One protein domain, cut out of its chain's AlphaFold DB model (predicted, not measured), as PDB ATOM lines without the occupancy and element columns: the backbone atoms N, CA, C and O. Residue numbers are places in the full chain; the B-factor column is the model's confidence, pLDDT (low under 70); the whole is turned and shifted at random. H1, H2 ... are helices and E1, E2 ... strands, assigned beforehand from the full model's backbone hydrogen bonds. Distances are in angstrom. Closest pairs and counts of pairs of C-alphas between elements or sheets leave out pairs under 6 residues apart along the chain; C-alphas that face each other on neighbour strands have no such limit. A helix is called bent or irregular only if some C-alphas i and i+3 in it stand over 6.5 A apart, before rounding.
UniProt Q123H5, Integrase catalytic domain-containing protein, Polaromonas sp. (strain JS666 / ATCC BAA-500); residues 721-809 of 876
ATOM      1  N   ALA A 721      26.098  91.815   7.195       91.62
ATOM      2  CA  ALA A 721      27.415  92.378   7.422       91.62
ATOM      3  C   ALA A 721      27.640  93.661   6.618       91.62
ATOM      4  O   ALA A 721      27.173  93.823   5.490       91.62
ATOM      5  N   THR A 722      28.419  94.573   7.193       88.38
ATOM      6  CA  THR A 722      28.939  95.735   6.470       88.38
ATOM      7  C   THR A 722      30.099  95.325   5.559       88.38
ATOM      8  O   THR A 722      30.870  94.443   5.943       88.38
ATOM      9  N   PRO A 723      30.312  95.992   4.411       83.00
ATOM     10  CA  PRO A 723      31.376  95.656   3.472       83.00
ATOM     11  C   PRO A 723      32.757  95.683   4.125       83.00
ATOM     12  O   PRO A 723      33.103  96.620   4.845       83.00
ATOM     13  N   HIS A 724      33.588  94.686   3.822       72.12
ATOM     14  CA  HIS A 724      34.996  94.726   4.207       72.12
ATOM     15  C   HIS A 724      35.744  95.805   3.415       72.12
ATOM     16  O   HIS A 724      35.457  96.025   2.239       72.12
ATOM     17  N   LYS A 725      36.786  96.407   4.014       65.38
ATOM     18  CA  LYS A 725      37.681  97.361   3.321       65.38
ATOM     19  C   LYS A 725      38.212  96.821   1.984       65.38
ATOM     20  O   LYS A 725      38.312  97.566   1.020       65.38
ATOM     21  N   HIS A 726      38.504  95.521   1.924       59.88
ATOM     22  CA  HIS A 726      39.012  94.830   0.731       59.88
ATOM     23  C   HIS A 726      37.910  94.173  -0.118       59.88
ATOM     24  O   HIS A 726      38.206  93.467  -1.075       59.88
ATOM     25  N   GLY A 727      36.634  94.385   0.217       60.16
ATOM     26  CA  GLY A 727      35.490  93.824  -0.506       60.16
ATOM     27  C   GLY A 727      35.238  94.473  -1.871       60.16
ATOM     28  O   GLY A 727      34.365  94.018  -2.599       60.16
ATOM     29  N   GLY A 728      35.979  95.521  -2.245       65.25
ATOM     30  CA  GLY A 728      35.899  96.121  -3.582       65.25
ATOM     31  C   GLY A 728      34.511  96.675  -3.914       65.25
ATOM     32  O   GLY A 728      33.945  96.323  -4.949       65.25
ATOM     33  N   LEU A 729      33.955  97.503  -3.022       77.88
ATOM     34  CA  LEU A 729      32.690  98.197  -3.263       77.88
ATOM     35  C   LEU A 729      32.865  99.233  -4.383       77.88
ATOM     36  O   LEU A 729      33.598 100.206  -4.214       77.88
ATOM     37  N   VAL A 730      32.162  99.052  -5.500       75.56
ATOM     38  CA  VAL A 730      32.150  99.987  -6.635       75.56
ATOM     39  C   VAL A 730      30.709 100.237  -7.068       75.56
ATOM     40  O   VAL A 730      29.959  99.296  -7.322       75.56
ATOM     41  N   ARG A 731      30.318 101.509  -7.174       73.31
ATOM     42  CA  ARG A 731      29.012 101.899  -7.730       73.31
ATOM     43  C   ARG A 731      29.077 101.863  -9.250       73.31
ATOM     44  O   ARG A 731      30.030 102.374  -9.832       73.31
ATOM     45  N   GLN A 732      28.077 101.262  -9.876       71.44
ATOM     46  CA  GLN A 732      27.921 101.215 -11.327       71.44
ATOM     47  C   GLN A 732      26.662 101.989 -11.722       71.44
ATOM     48  O   GLN A 732      25.813 102.264 -10.878       71.44
ATOM     49  N   ARG A 733      26.550 102.345 -13.008       67.38
ATOM     50  CA  ARG A 733      25.412 103.109 -13.544       67.38
ATOM     51  C   ARG A 733      24.062 102.463 -13.216       67.38
ATOM     52  O   ARG A 733      23.141 103.170 -12.837       67.38
ATOM     53  N   ASP A 734      24.002 101.136 -13.306       70.50
ATOM     54  CA  ASP A 734      22.769 100.358 -13.159       70.50
ATOM     55  C   ASP A 734      22.868  99.315 -12.029       70.50
ATOM     56  O   ASP A 734      22.092  98.369 -11.985       70.50
ATOM     57  N   GLY A 735      23.840  99.432 -11.113       83.38
ATOM     58  CA  GLY A 735      24.050  98.399 -10.094       83.38
ATOM     59  C   GLY A 735      25.158  98.673  -9.083       83.38
ATOM     60  O   GLY A 735      25.785  99.734  -9.048       83.38
ATOM     61  N   ILE A 736      25.414  97.681  -8.231       87.44
ATOM     62  CA  ILE A 736      26.418  97.735  -7.165       87.44
ATOM     63  C   ILE A 736      27.353  96.543  -7.314       87.44
ATOM     64  O   ILE A 736      26.915  95.397  -7.283       87.44
ATOM     65  N   ARG A 737      28.658  96.793  -7.408       87.44
ATOM     66  CA  ARG A 737      29.666  95.741  -7.306       87.44
ATOM     67  C   ARG A 737      30.162  95.641  -5.869       87.44
ATOM     68  O   ARG A 737      30.644  96.628  -5.325       87.44
ATOM     69  N   LEU A 738      30.070  94.460  -5.267       87.81
ATOM     70  CA  LEU A 738      30.547  94.168  -3.915       87.81
ATOM     71  C   LEU A 738      31.078  92.731  -3.837       87.81
ATOM     72  O   LEU A 738      30.532  91.825  -4.455       87.81
ATOM     73  N   ASN A 739      32.167  92.513  -3.101       84.94
ATOM     74  CA  ASN A 739      32.828  91.219  -2.894       84.94
ATOM     75  C   ASN A 739      33.154  90.476  -4.209       84.94
ATOM     76  O   ASN A 739      33.164  89.248  -4.281       84.94
ATOM     77  N   GLY A 740      33.425  91.229  -5.283       83.12
ATOM     78  CA  GLY A 740      33.680  90.677  -6.617       83.12
ATOM     79  C   GLY A 740      32.434  90.150  -7.344       83.12
ATOM     80  O   GLY A 740      32.571  89.315  -8.242       83.12
ATOM     81  N   HIS A 741      31.243  90.611  -6.965       89.69
ATOM     82  CA  HIS A 741      29.949  90.305  -7.581       89.69
ATOM     83  C   HIS A 741      29.209  91.584  -7.958       89.69
ATOM     84  O   HIS A 741      29.393  92.596  -7.291       89.69
ATOM     85  N   ASN A 742      28.392  91.541  -9.009       91.31
ATOM     86  CA  ASN A 742      27.528  92.640  -9.420       91.31
ATOM     87  C   ASN A 742      26.084  92.328  -9.009       91.31
ATOM     88  O   ASN A 742      25.561  91.250  -9.302       91.31
ATOM     89  N   TYR A 743      25.461  93.296  -8.355       91.75
ATOM     90  CA  TYR A 743      24.100  93.247  -7.849       91.75
ATOM     91  C   TYR A 743      23.253  94.303  -8.547       91.75
ATOM     92  O   TYR A 743      23.726  95.411  -8.820       91.75
ATOM     93  N   PHE A 744      22.000  93.957  -8.810       90.12
ATOM     94  CA  PHE A 744      21.057  94.763  -9.566       90.12
ATOM     95  C   PHE A 744      19.734  94.909  -8.810       90.12
ATOM     96  O   PHE A 744      19.281  93.991  -8.130       90.12
ATOM     97  N   SER A 745      19.101  96.069  -8.951       86.56
ATOM     98  CA  SER A 745      17.708  96.291  -8.569       86.56
ATOM     99  C   SER A 745      17.110  97.326  -9.523       86.56
ATOM    100  O   SER A 745      17.789  98.317  -9.806       86.56
ATOM    101  N   PRO A 746      15.854  97.172  -9.985       84.69
ATOM    102  CA  PRO A 746      15.205  98.168 -10.837       84.69
ATOM    103  C   PRO A 746      15.209  99.579 -10.232       84.69
ATOM    104  O   PRO A 746      15.304 100.557 -10.961       84.69
ATOM    105  N   LEU A 747      15.180  99.691  -8.897       78.88
ATOM    106  CA  LEU A 747      15.192 100.975  -8.182       78.88
ATOM    107  C   LEU A 747      16.552 101.693  -8.216       78.88
ATOM    108  O   LEU A 747      16.628 102.878  -7.887       78.88
ATOM    109  N   LEU A 748      17.622 100.994  -8.611       75.25
ATOM    110  CA  LEU A 748      18.939 101.587  -8.851       75.25
ATOM    111  C   LEU A 748      19.046 102.200 -10.256       75.25
ATOM    112  O   LEU A 748      19.857 103.101 -10.461       75.25
ATOM    113  N   VAL A 749      18.218 101.748 -11.205       66.44
ATOM    114  CA  VAL A 749      18.209 102.212 -12.599       66.44
ATOM    115  C   VAL A 749      17.417 103.517 -12.704       66.44
ATOM    116  O   VAL A 749      16.298 103.622 -12.209       66.44
ATOM    117  N   GLY A 750      17.986 104.535 -13.353       55.56
ATOM    118  CA  GLY A 750      17.301 105.812 -13.613       55.56
ATOM    119  C   GLY A 750      17.556 106.933 -12.595       55.56
ATOM    120  O   GLY A 750      17.061 108.044 -12.774       55.56
ATOM    121  N   GLY A 751      18.380 106.705 -11.569       52.06
ATOM    122  CA  GLY A 751      18.865 107.763 -10.677       52.06
ATOM    123  C   GLY A 751      20.024 108.544 -11.300       52.06
ATOM    124  O   GLY A 751      21.170 108.342 -10.907       52.06
ATOM    125  N   GLY A 752      19.758 109.409 -12.284       43.16
ATOM    126  CA  GLY A 752      20.791 110.235 -12.924       43.16
ATOM    127  C   GLY A 752      21.657 110.969 -11.895       43.16
ATOM    128  O   GLY A 752      21.105 111.636 -11.033       43.16
ATOM    129  N   ASN A 753      22.985 110.790 -11.962       44.56
ATOM    130  CA  ASN A 753      24.088 111.504 -11.282       44.56
ATOM    131  C   ASN A 753      23.926 112.005  -9.818       44.56
ATOM    132  O   ASN A 753      24.816 112.697  -9.332       44.56
ATOM    133  N   GLY A 754      22.868 111.652  -9.081       46.41
ATOM    134  CA  GLY A 754      22.484 112.376  -7.862       46.41
ATOM    135  C   GLY A 754      21.744 111.578  -6.787       46.41
ATOM    136  O   GLY A 754      21.534 112.109  -5.697       46.41
ATOM    137  N   ARG A 755      21.400 110.296  -6.995       49.91
ATOM    138  CA  ARG A 755      20.973 109.444  -5.867       49.91
ATOM    139  C   ARG A 755      22.204 109.029  -5.067       49.91
ATOM    140  O   ARG A 755      22.803 107.975  -5.273       49.91
ATOM    141  N   HIS A 756      22.629 109.900  -4.157       50.44
ATOM    142  CA  HIS A 756      23.682 109.583  -3.206       50.44
ATOM    143  C   HIS A 756      23.214 108.423  -2.313       50.44
ATOM    144  O   HIS A 756      22.473 108.641  -1.359       50.44
ATOM    145  N   MET A 757      23.686 107.195  -2.562       54.94
ATOM    146  CA  MET A 757      23.748 106.189  -1.492       54.94
ATOM    147  C   MET A 757      24.578 106.823  -0.371       54.94
ATOM    148  O   MET A 757      25.784 107.028  -0.526       54.94
ATOM    149  N   ARG A 758      23.934 107.242   0.718       56.88
ATOM    150  CA  ARG A 758      24.633 107.840   1.866       56.88
ATOM    151  C   ARG A 758      25.291 106.770   2.735       56.88
ATOM    152  O   ARG A 758      26.281 107.046   3.398       56.88
ATOM    153  N   GLU A 759      24.772 105.547   2.675       71.19
ATOM    154  CA  GLU A 759      25.191 104.421   3.507       71.19
ATOM    155  C   GLU A 759      25.782 103.284   2.668       71.19
ATOM    156  O   GLU A 759      25.510 103.149   1.473       71.19
ATOM    157  N   LEU A 760      26.632 102.479   3.306       82.94
ATOM    158  CA  LEU A 760      27.214 101.285   2.699       82.94
ATOM    159  C   LEU A 760      26.138 100.188   2.563       82.94
ATOM    160  O   LEU A 760      25.333 100.027   3.481       82.94
ATOM    161  N   PRO A 761      26.126  99.417   1.458       88.56
ATOM    162  CA  PRO A 761      25.221  98.281   1.330       88.56
ATOM    163  C   PRO A 761      25.598  97.187   2.332       88.56
ATOM    164  O   PRO A 761      26.773  97.017   2.642       88.56
ATOM    165  N   LEU A 762      24.624  96.420   2.800       92.25
ATOM    166  CA  LEU A 762      24.829  95.266   3.666       92.25
ATOM    167  C   LEU A 762      24.776  93.985   2.833       92.25
ATOM    168  O   LEU A 762      23.951  93.876   1.930       92.25
ATOM    169  N   TYR A 763      25.624  93.012   3.136       93.50
ATOM    170  CA  TYR A 763      25.613  91.707   2.470       93.50
ATOM    171  C   TYR A 763      25.366  90.593   3.481       93.50
ATOM    172  O   TYR A 763      25.696  90.742   4.659       93.50
ATOM    173  N   ASP A 764      24.796  89.480   3.035       95.06
ATOM    174  CA  ASP A 764      24.644  88.302   3.883       95.06
ATOM    175  C   ASP A 764      25.931  87.463   3.832       95.06
ATOM    176  O   ASP A 764      26.329  87.059   2.741       95.06
ATOM    177  N   PRO A 765      26.620  87.200   4.960       94.50
ATOM    178  CA  PRO A 765      27.805  86.342   4.957       94.50
ATOM    179  C   PRO A 765      27.560  84.905   4.482       94.50
ATOM    180  O   PRO A 765      28.504  84.293   3.983       94.50
ATOM    181  N   GLU A 766      26.340  84.383   4.634       93.94
ATOM    182  CA  GLU A 766      25.954  83.011   4.272       93.94
ATOM    183  C   GLU A 766      25.328  82.915   2.872       93.94
ATOM    184  O   GLU A 766      25.319  81.832   2.287       93.94
ATOM    185  N   ASP A 767      24.816  84.026   2.327       93.69
ATOM    186  CA  ASP A 767      24.085  84.046   1.057       93.69
ATOM    187  C   ASP A 767      24.621  85.124   0.084       93.69
ATOM    188  O   ASP A 767      24.294  86.308   0.198       93.69
ATOM    189  N   PRO A 768      25.414  84.742  -0.937       93.19
ATOM    190  CA  PRO A 768      25.912  85.675  -1.945       93.19
ATOM    191  C   PRO A 768      24.856  86.158  -2.941       93.19
ATOM    192  O   PRO A 768      25.185  87.001  -3.782       93.19
ATOM    193  N   THR A 769      23.636  85.616  -2.925       94.75
ATOM    194  CA  THR A 769      22.638  85.844  -3.978       94.75
ATOM    195  C   THR A 769      21.970  87.212  -3.913       94.75
ATOM    196  O   THR A 769      21.306  87.584  -4.883       94.75
ATOM    197  N   TYR A 770      22.161  87.969  -2.831       94.69
ATOM    198  CA  TYR A 770      21.614  89.312  -2.684       94.69
ATOM    199  C   TYR A 770      22.457  90.202  -1.760       94.69
ATOM    200  O   TYR A 770      23.286  89.741  -0.974       94.69
ATOM    201  N   ILE A 771      22.210  91.506  -1.849       93.94
ATOM    202  CA  ILE A 771      22.624  92.517  -0.871       93.94
ATOM    203  C   ILE A 771      21.428  93.411  -0.538       93.94
ATOM    204  O   ILE A 771      20.439  93.451  -1.269       93.94
ATOM    205  N   GLN A 772      21.531  94.163   0.548       92.75
ATOM    206  CA  GLN A 772      20.600  95.229   0.896       92.75
ATOM    207  C   GLN A 772      21.293  96.575   0.700       92.75
ATOM    208  O   GLN A 772      22.351  96.825   1.274       92.75
ATOM    209  N   ALA A 773      20.708  97.459  -0.098       88.81
ATOM    210  CA  ALA A 773      21.211  98.809  -0.319       88.81
ATOM    211  C   ALA A 773      20.149  99.831   0.079       88.81
ATOM    212  O   ALA A 773      18.962  99.609  -0.140       88.81
ATOM    213  N   ARG A 774      20.565 100.956   0.665       84.50
ATOM    214  CA  ARG A 774      19.631 102.010   1.057       84.50
ATOM    215  C   ARG A 774      19.421 102.996  -0.096       84.50
ATOM    216  O   ARG A 774      20.346 103.733  -0.443       84.50
ATOM    217  N   VAL A 775      18.219 103.011  -0.668       77.12
ATOM    218  CA  VAL A 775      17.794 103.863  -1.791       77.12
ATOM    219  C   VAL A 775      16.591 104.690  -1.332       77.12
ATOM    220  O   VAL A 775      15.668 104.145  -0.738       77.12
ATOM    221  N   ASP A 776      16.626 106.012  -1.526       73.94
ATOM    222  CA  ASP A 776      15.547 106.937  -1.128       73.94
ATOM    223  C   ASP A 776      15.062 106.735   0.327       73.94
ATOM    224  O   ASP A 776      13.876 106.718   0.640       73.94
ATOM    225  N   SER A 777      16.026 106.576   1.241       76.12
ATOM    226  CA  SER A 777      15.834 106.305   2.677       76.12
ATOM    227  C   SER A 777      15.260 104.930   3.048       76.12
ATOM    228  O   SER A 777      15.196 104.641   4.245       76.12
ATOM    229  N   GLN A 778      14.954 104.055   2.086       82.81
ATOM    230  CA  GLN A 778      14.453 102.694   2.307       82.81
ATOM    231  C   GLN A 778      15.509 101.631   1.988       82.81
ATOM    232  O   GLN A 778      16.370 101.828   1.135       82.81
ATOM    233  N   TRP A 779      15.465 100.497   2.688       88.38
ATOM    234  CA  TRP A 779      16.317  99.349   2.371       88.38
ATOM    235  C   TRP A 779      15.709  98.547   1.222       88.38
ATOM    236  O   TRP A 779      14.551  98.140   1.282       88.38
ATOM    237  N   THR A 780      16.502  98.328   0.180       88.12
ATOM    238  CA  THR A 780      16.106  97.644  -1.048       88.12
ATOM    239  C   THR A 780      17.012  96.448  -1.297       88.12
ATOM    240  O   THR A 780      18.242  96.571  -1.352       88.12
ATOM    241  N   ARG A 781      16.385  95.294  -1.531       92.44
ATOM    242  CA  ARG A 781      17.066  94.082  -1.975       92.44
ATOM    243  C   ARG A 781      17.610  94.284  -3.390       92.44
ATOM    244  O   ARG A 781      16.881  94.695  -4.290       92.44
ATOM    245  N   CYS A 782      18.893  93.997  -3.568       91.50
ATOM    246  CA  CYS A 782      19.557  93.973  -4.865       91.50
ATOM    247  C   CYS A 782      20.065  92.555  -5.109       91.50
ATOM    248  O   CYS A 782      20.901  92.059  -4.352       91.50
ATOM    249  N   ASP A 783      19.555  91.902  -6.143       94.62
ATOM    250  CA  ASP A 783      19.866  90.510  -6.438       94.62
ATOM    251  C   ASP A 783      21.140  90.389  -7.275       94.62
ATOM    252  O   ASP A 783      21.488  91.254  -8.083       94.62
ATOM    253  N   LEU A 784      21.864  89.296  -7.057       94.44
ATOM    254  CA  LEU A 784      23.025  88.917  -7.848       94.44
ATOM    255  C   LEU A 784      22.606  88.681  -9.303       94.44
ATOM    256  O   LEU A 784      21.649  87.947  -9.546       94.44
ATOM    257  N   LEU A 785      23.366  89.222 -10.261       91.56
ATOM    258  CA  LEU A 785      23.105  88.995 -11.687       91.56
ATOM    259  C   LEU A 785      23.007  87.498 -12.021       91.56
ATOM    260  O   LEU A 785      23.877  86.710 -11.636       91.56
ATOM    261  N   ASP A 786      22.015  87.121 -12.831       88.00
ATOM    262  CA  ASP A 786      21.723  85.722 -13.185       88.00
ATOM    263  C   ASP A 786      22.932  84.977 -13.759       88.00
ATOM    264  O   ASP A 786      23.186  83.814 -13.432       88.00
ATOM    265  N   SER A 787      23.741  85.657 -14.576       90.38
ATOM    266  CA  SER A 787      24.967  85.094 -15.150       90.38
ATOM    267  C   SER A 787      26.006  84.717 -14.090       90.38
ATOM    268  O   SER A 787      26.806  83.808 -14.306       90.38
ATOM    269  N   GLN A 788      26.035  85.429 -12.960       89.50
ATOM    270  CA  GLN A 788      26.929  85.147 -11.836       89.50
ATOM    271  C   GLN A 788      26.301  84.169 -10.847       89.50
ATOM    272  O   GLN A 788      27.028  83.349 -10.293       89.50
ATOM    273  N   ARG A 789      24.973  84.198 -10.677       90.31
ATOM    274  CA  ARG A 789      24.234  83.227  -9.861       90.31
ATOM    275  C   ARG A 789      24.465  81.795 -10.348       90.31
ATOM    276  O   ARG A 789      24.764  80.929  -9.538       90.31
ATOM    277  N   LYS A 790      24.463  81.566 -11.666       88.88
ATOM    278  CA  LYS A 790      24.773  80.256 -12.284       88.88
ATOM    279  C   LYS A 790      26.204  79.748 -12.038       88.88
ATOM    280  O   LYS A 790      26.487  78.594 -12.331       88.88
ATOM    281  N   ARG A 791      27.117  80.601 -11.558       87.94
ATOM    282  CA  ARG A 791      28.528  80.265 -11.276       87.94
ATOM    283  C   ARG A 791      28.810  80.072  -9.785       87.94
ATOM    284  O   ARG A 791      29.971  79.902  -9.414       87.94
ATOM    285  N   LEU A 792      27.791  80.186  -8.934       89.81
ATOM    286  CA  LEU A 792      27.928  79.883  -7.515       89.81
ATOM    287  C   LEU A 792      28.159  78.376  -7.330       89.81
ATOM    288  O   LEU A 792      27.652  77.587  -8.131       89.81
ATOM    289  N   PRO A 793      28.943  77.974  -6.318       86.12
ATOM    290  CA  PRO A 793      29.150  76.562  -6.035       86.12
ATOM    291  C   PRO A 793      27.831  75.906  -5.602       86.12
ATOM    292  O   PRO A 793      26.976  76.547  -4.989       86.12
ATOM    293  N   SER A 794      27.667  74.628  -5.946       79.75
ATOM    294  CA  SER A 794      26.502  73.821  -5.562       79.75
ATOM    295  C   SER A 794      26.542  73.370  -4.098       79.75
ATOM    296  O   SER A 794      25.493  73.130  -3.507       79.75
ATOM    297  N   SER A 795      27.741  73.260  -3.523       79.88
ATOM    298  CA  SER A 795      28.046  72.930  -2.124       79.88
ATOM    299  C   SER A 795      28.735  74.116  -1.437       79.88
ATOM    300  O   SER A 795      29.161  75.063  -2.095       79.88
ATOM    301  N   ASP A 796      28.793  74.108  -0.101       81.88
ATOM    302  CA  ASP A 796      29.558  75.069   0.713       81.88
ATOM    303  C   ASP A 796      29.252  76.564   0.475       81.88
ATOM    304  O   ASP A 796      30.035  77.446   0.847       81.88
ATOM    305  N   LEU A 797      28.068  76.883  -0.070       89.06
ATOM    306  CA  LEU A 797      27.653  78.257  -0.381       89.06
ATOM    307  C   LEU A 797      27.753  79.190   0.838       89.06
ATOM    308  O   LEU A 797      28.184  80.335   0.701       89.06
ATOM    309  N   LYS A 798      27.462  78.652   2.030       90.88
ATOM    310  CA  LYS A 798      27.579  79.321   3.336       90.88
ATOM    311  C   LYS A 798      28.959  79.952   3.575       90.88
ATOM    312  O   LYS A 798      29.050  80.984   4.232       90.88
ATOM    313  N   TYR A 799      30.033  79.355   3.056       91.44
ATOM    314  CA  TYR A 799      31.418  79.794   3.286       91.44
ATOM    315  C   TYR A 799      32.044  80.492   2.073       91.44
ATOM    316  O   TYR A 799      33.097  81.127   2.193       91.44
ATOM    317  N   TYR A 800      31.370  80.444   0.921       91.56
ATOM    318  CA  TYR A 800      31.859  80.948  -0.357       91.56
ATOM    319  C   TYR A 800      32.320  82.409  -0.306       91.56
ATOM    320  O   TYR A 800      33.414  82.733  -0.770       91.56
ATOM    321  N   LEU A 801      31.517  83.312   0.273       90.31
ATOM    322  CA  LEU A 801      31.888  84.730   0.356       90.31
ATOM    323  C   LEU A 801      33.118  84.945   1.228       90.31
ATOM    324  O   LEU A 801      33.988  85.739   0.879       90.31
ATOM    325  N   SER A 802      33.208  84.225   2.343       90.50
ATOM    326  CA  SER A 802      34.357  84.272   3.240       90.50
ATOM    327  C   SER A 802      35.648  83.884   2.505       90.50
ATOM    328  O   SER A 802      36.631  84.627   2.560       90.50
ATOM    329  N   GLU A 803      35.635  82.781   1.750       89.50
ATOM    330  CA  GLU A 803      36.774  82.359   0.925       89.50
ATOM    331  C   GLU A 803      37.084  83.360  -0.189       89.50
ATOM    332  O   GLU A 803      38.229  83.776  -0.367       89.50
ATOM    333  N   LYS A 804      36.061  83.792  -0.930       87.50
ATOM    334  CA  LYS A 804      36.229  84.698  -2.067       87.50
ATOM    335  C   LYS A 804      36.787  86.049  -1.642       87.50
ATOM    336  O   LYS A 804      37.692  86.566  -2.293       87.50
ATOM    337  N   ILE A 805      36.267  86.635  -0.564       86.56
ATOM    338  CA  ILE A 805      36.770  87.902  -0.022       86.56
ATOM    339  C   ILE A 805      38.210  87.723   0.450       86.56
ATOM    340  O   ILE A 805      39.029  88.603   0.203       86.56
ATOM    341  N   PHE A 806      38.532  86.596   1.093       85.94
ATOM    342  CA  PHE A 806      39.888  86.294   1.537       85.94
ATOM    343  C   PHE A 806      40.870  86.224   0.358       85.94
ATOM    344  O   PHE A 806      41.883  86.918   0.375       85.94
ATOM    345  N   LEU A 807      40.533  85.472  -0.695       81.00
ATOM    346  CA  LEU A 807      41.343  85.352  -1.914       81.00
ATOM    347  C   LEU A 807      41.483  86.689  -2.656       81.00
ATOM    348  O   LEU A 807      42.552  87.020  -3.164       81.00
ATOM    349  N   ASN A 808      40.425  87.501  -2.664       74.69
ATOM    350  CA  ASN A 808      40.431  88.820  -3.293       74.69
ATOM    351  C   ASN A 808      41.233  89.874  -2.519       74.69
ATOM    352  O   ASN A 808      41.405  90.974  -3.042       74.69
ATOM    353  N   ARG A 809      41.778  89.577  -1.329       67.56
ATOM    354  CA  ARG A 809      42.677  90.511  -0.624       67.56
ATOM    355  C   ARG A 809      43.961  90.829  -1.410       67.56
ATOM    356  O   ARG A 809      44.578  91.830  -1.071       67.56
TER     357      ARG A 809
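Overview. This is residues 721 to 809 of the 876 residues of the protein "Integrase catalytic domain-containing protein" of Polaromonas sp. (strain JS666 / ATCC BAA-500) (UniProt Q123H5). What shape do these atoms make? A small sheet of five short strands, E1 to E5, curls like part of a barrel, with the little helix H1 over E3 and the helix H2 off the sheet toward one end of the longest axis. The 25-residue link of residues 745 to 769, between E3 and E4, reaches the other end at Gly 754, and its residues 762 to 763 pair with E4. What is it made of? The printed part has 89 residues, with five named strands and then two named helices along it; the sheet is antiparallel, in the order E1, E2, E3, E5, E4. The class is mixed, helices and strands, with under half of the residues in named elements; the whole is compact, with a radius of gyration of the C-alphas of 12.8 A and spans of 38 by 26 by 19 A.

Arrangement. How do the first strands pair? E1, residues 730 to 732, E2, residues 735 to 738, and E3, residues 741 to 744, form a meander, each strand the antiparallel neighbour of the one before. In the hairpin E1 and E2, N 737 and O 730 are 2.8 A apart; in the hairpin E2 and E3, N 738 and O 741 are 2.8 A apart, both within hydrogen-bond range. How does the sheet go on? E5, residues 778 to 784, is the antiparallel neighbour of E3, at 126 degrees between directions, with N 744 and O 783 2.8 A apart. E5 forms a hairpin with the edge strand E4, residues 770 to 775, where N 773 and O 780 are 2.9 A apart. Where are the helices? H1, residues 786 to 789, is on the sheet at a height of 8.5 A and only just over E3, with 3 of its 4 C-alphas there; the closest C-alphas of H1 and E3, those of Gln 788 and His 741, are 7.3 A apart. H2, residues 797 to 807, is not on the sheet and is apart from H1. What do the helices' backbones show? H2 has 5 of 7 O i to N i+4 pairs within hydrogen-bond range and is irregular, with C-alphas 798 and 801 7.5 A apart; H1 is too short for such a pair.

Along the chain. Where does the first strand begin? E1 begins at C-alpha 730, (32.150, 99.987, -6.635), and is 6.4 A long; E2 and E3 measure 9.9 A and 10.1 A. Where are the longer elements? E4 is 15.1 A long, and E5, 19.1 A long, ends at C-alpha 784, (23.025, 88.917, -7.848). H1 is 4.9 A long, and H2, 15.5 A long, ends at C-alpha 807, (41.343, 85.352, -1.914).

Size, cuts and confidence. How large is it? The two C-alphas farthest apart, those of Gly 754 and Ser 795, are 40.2 A apart. Is it unbroken? The printed part has no cut, and its one long link joins E3 to E4. Where is confidence low? The mean pLDDT of the printed part is 81.0, and it is under 70 at residues 725 to 728, 733, 749 to 758 and 809.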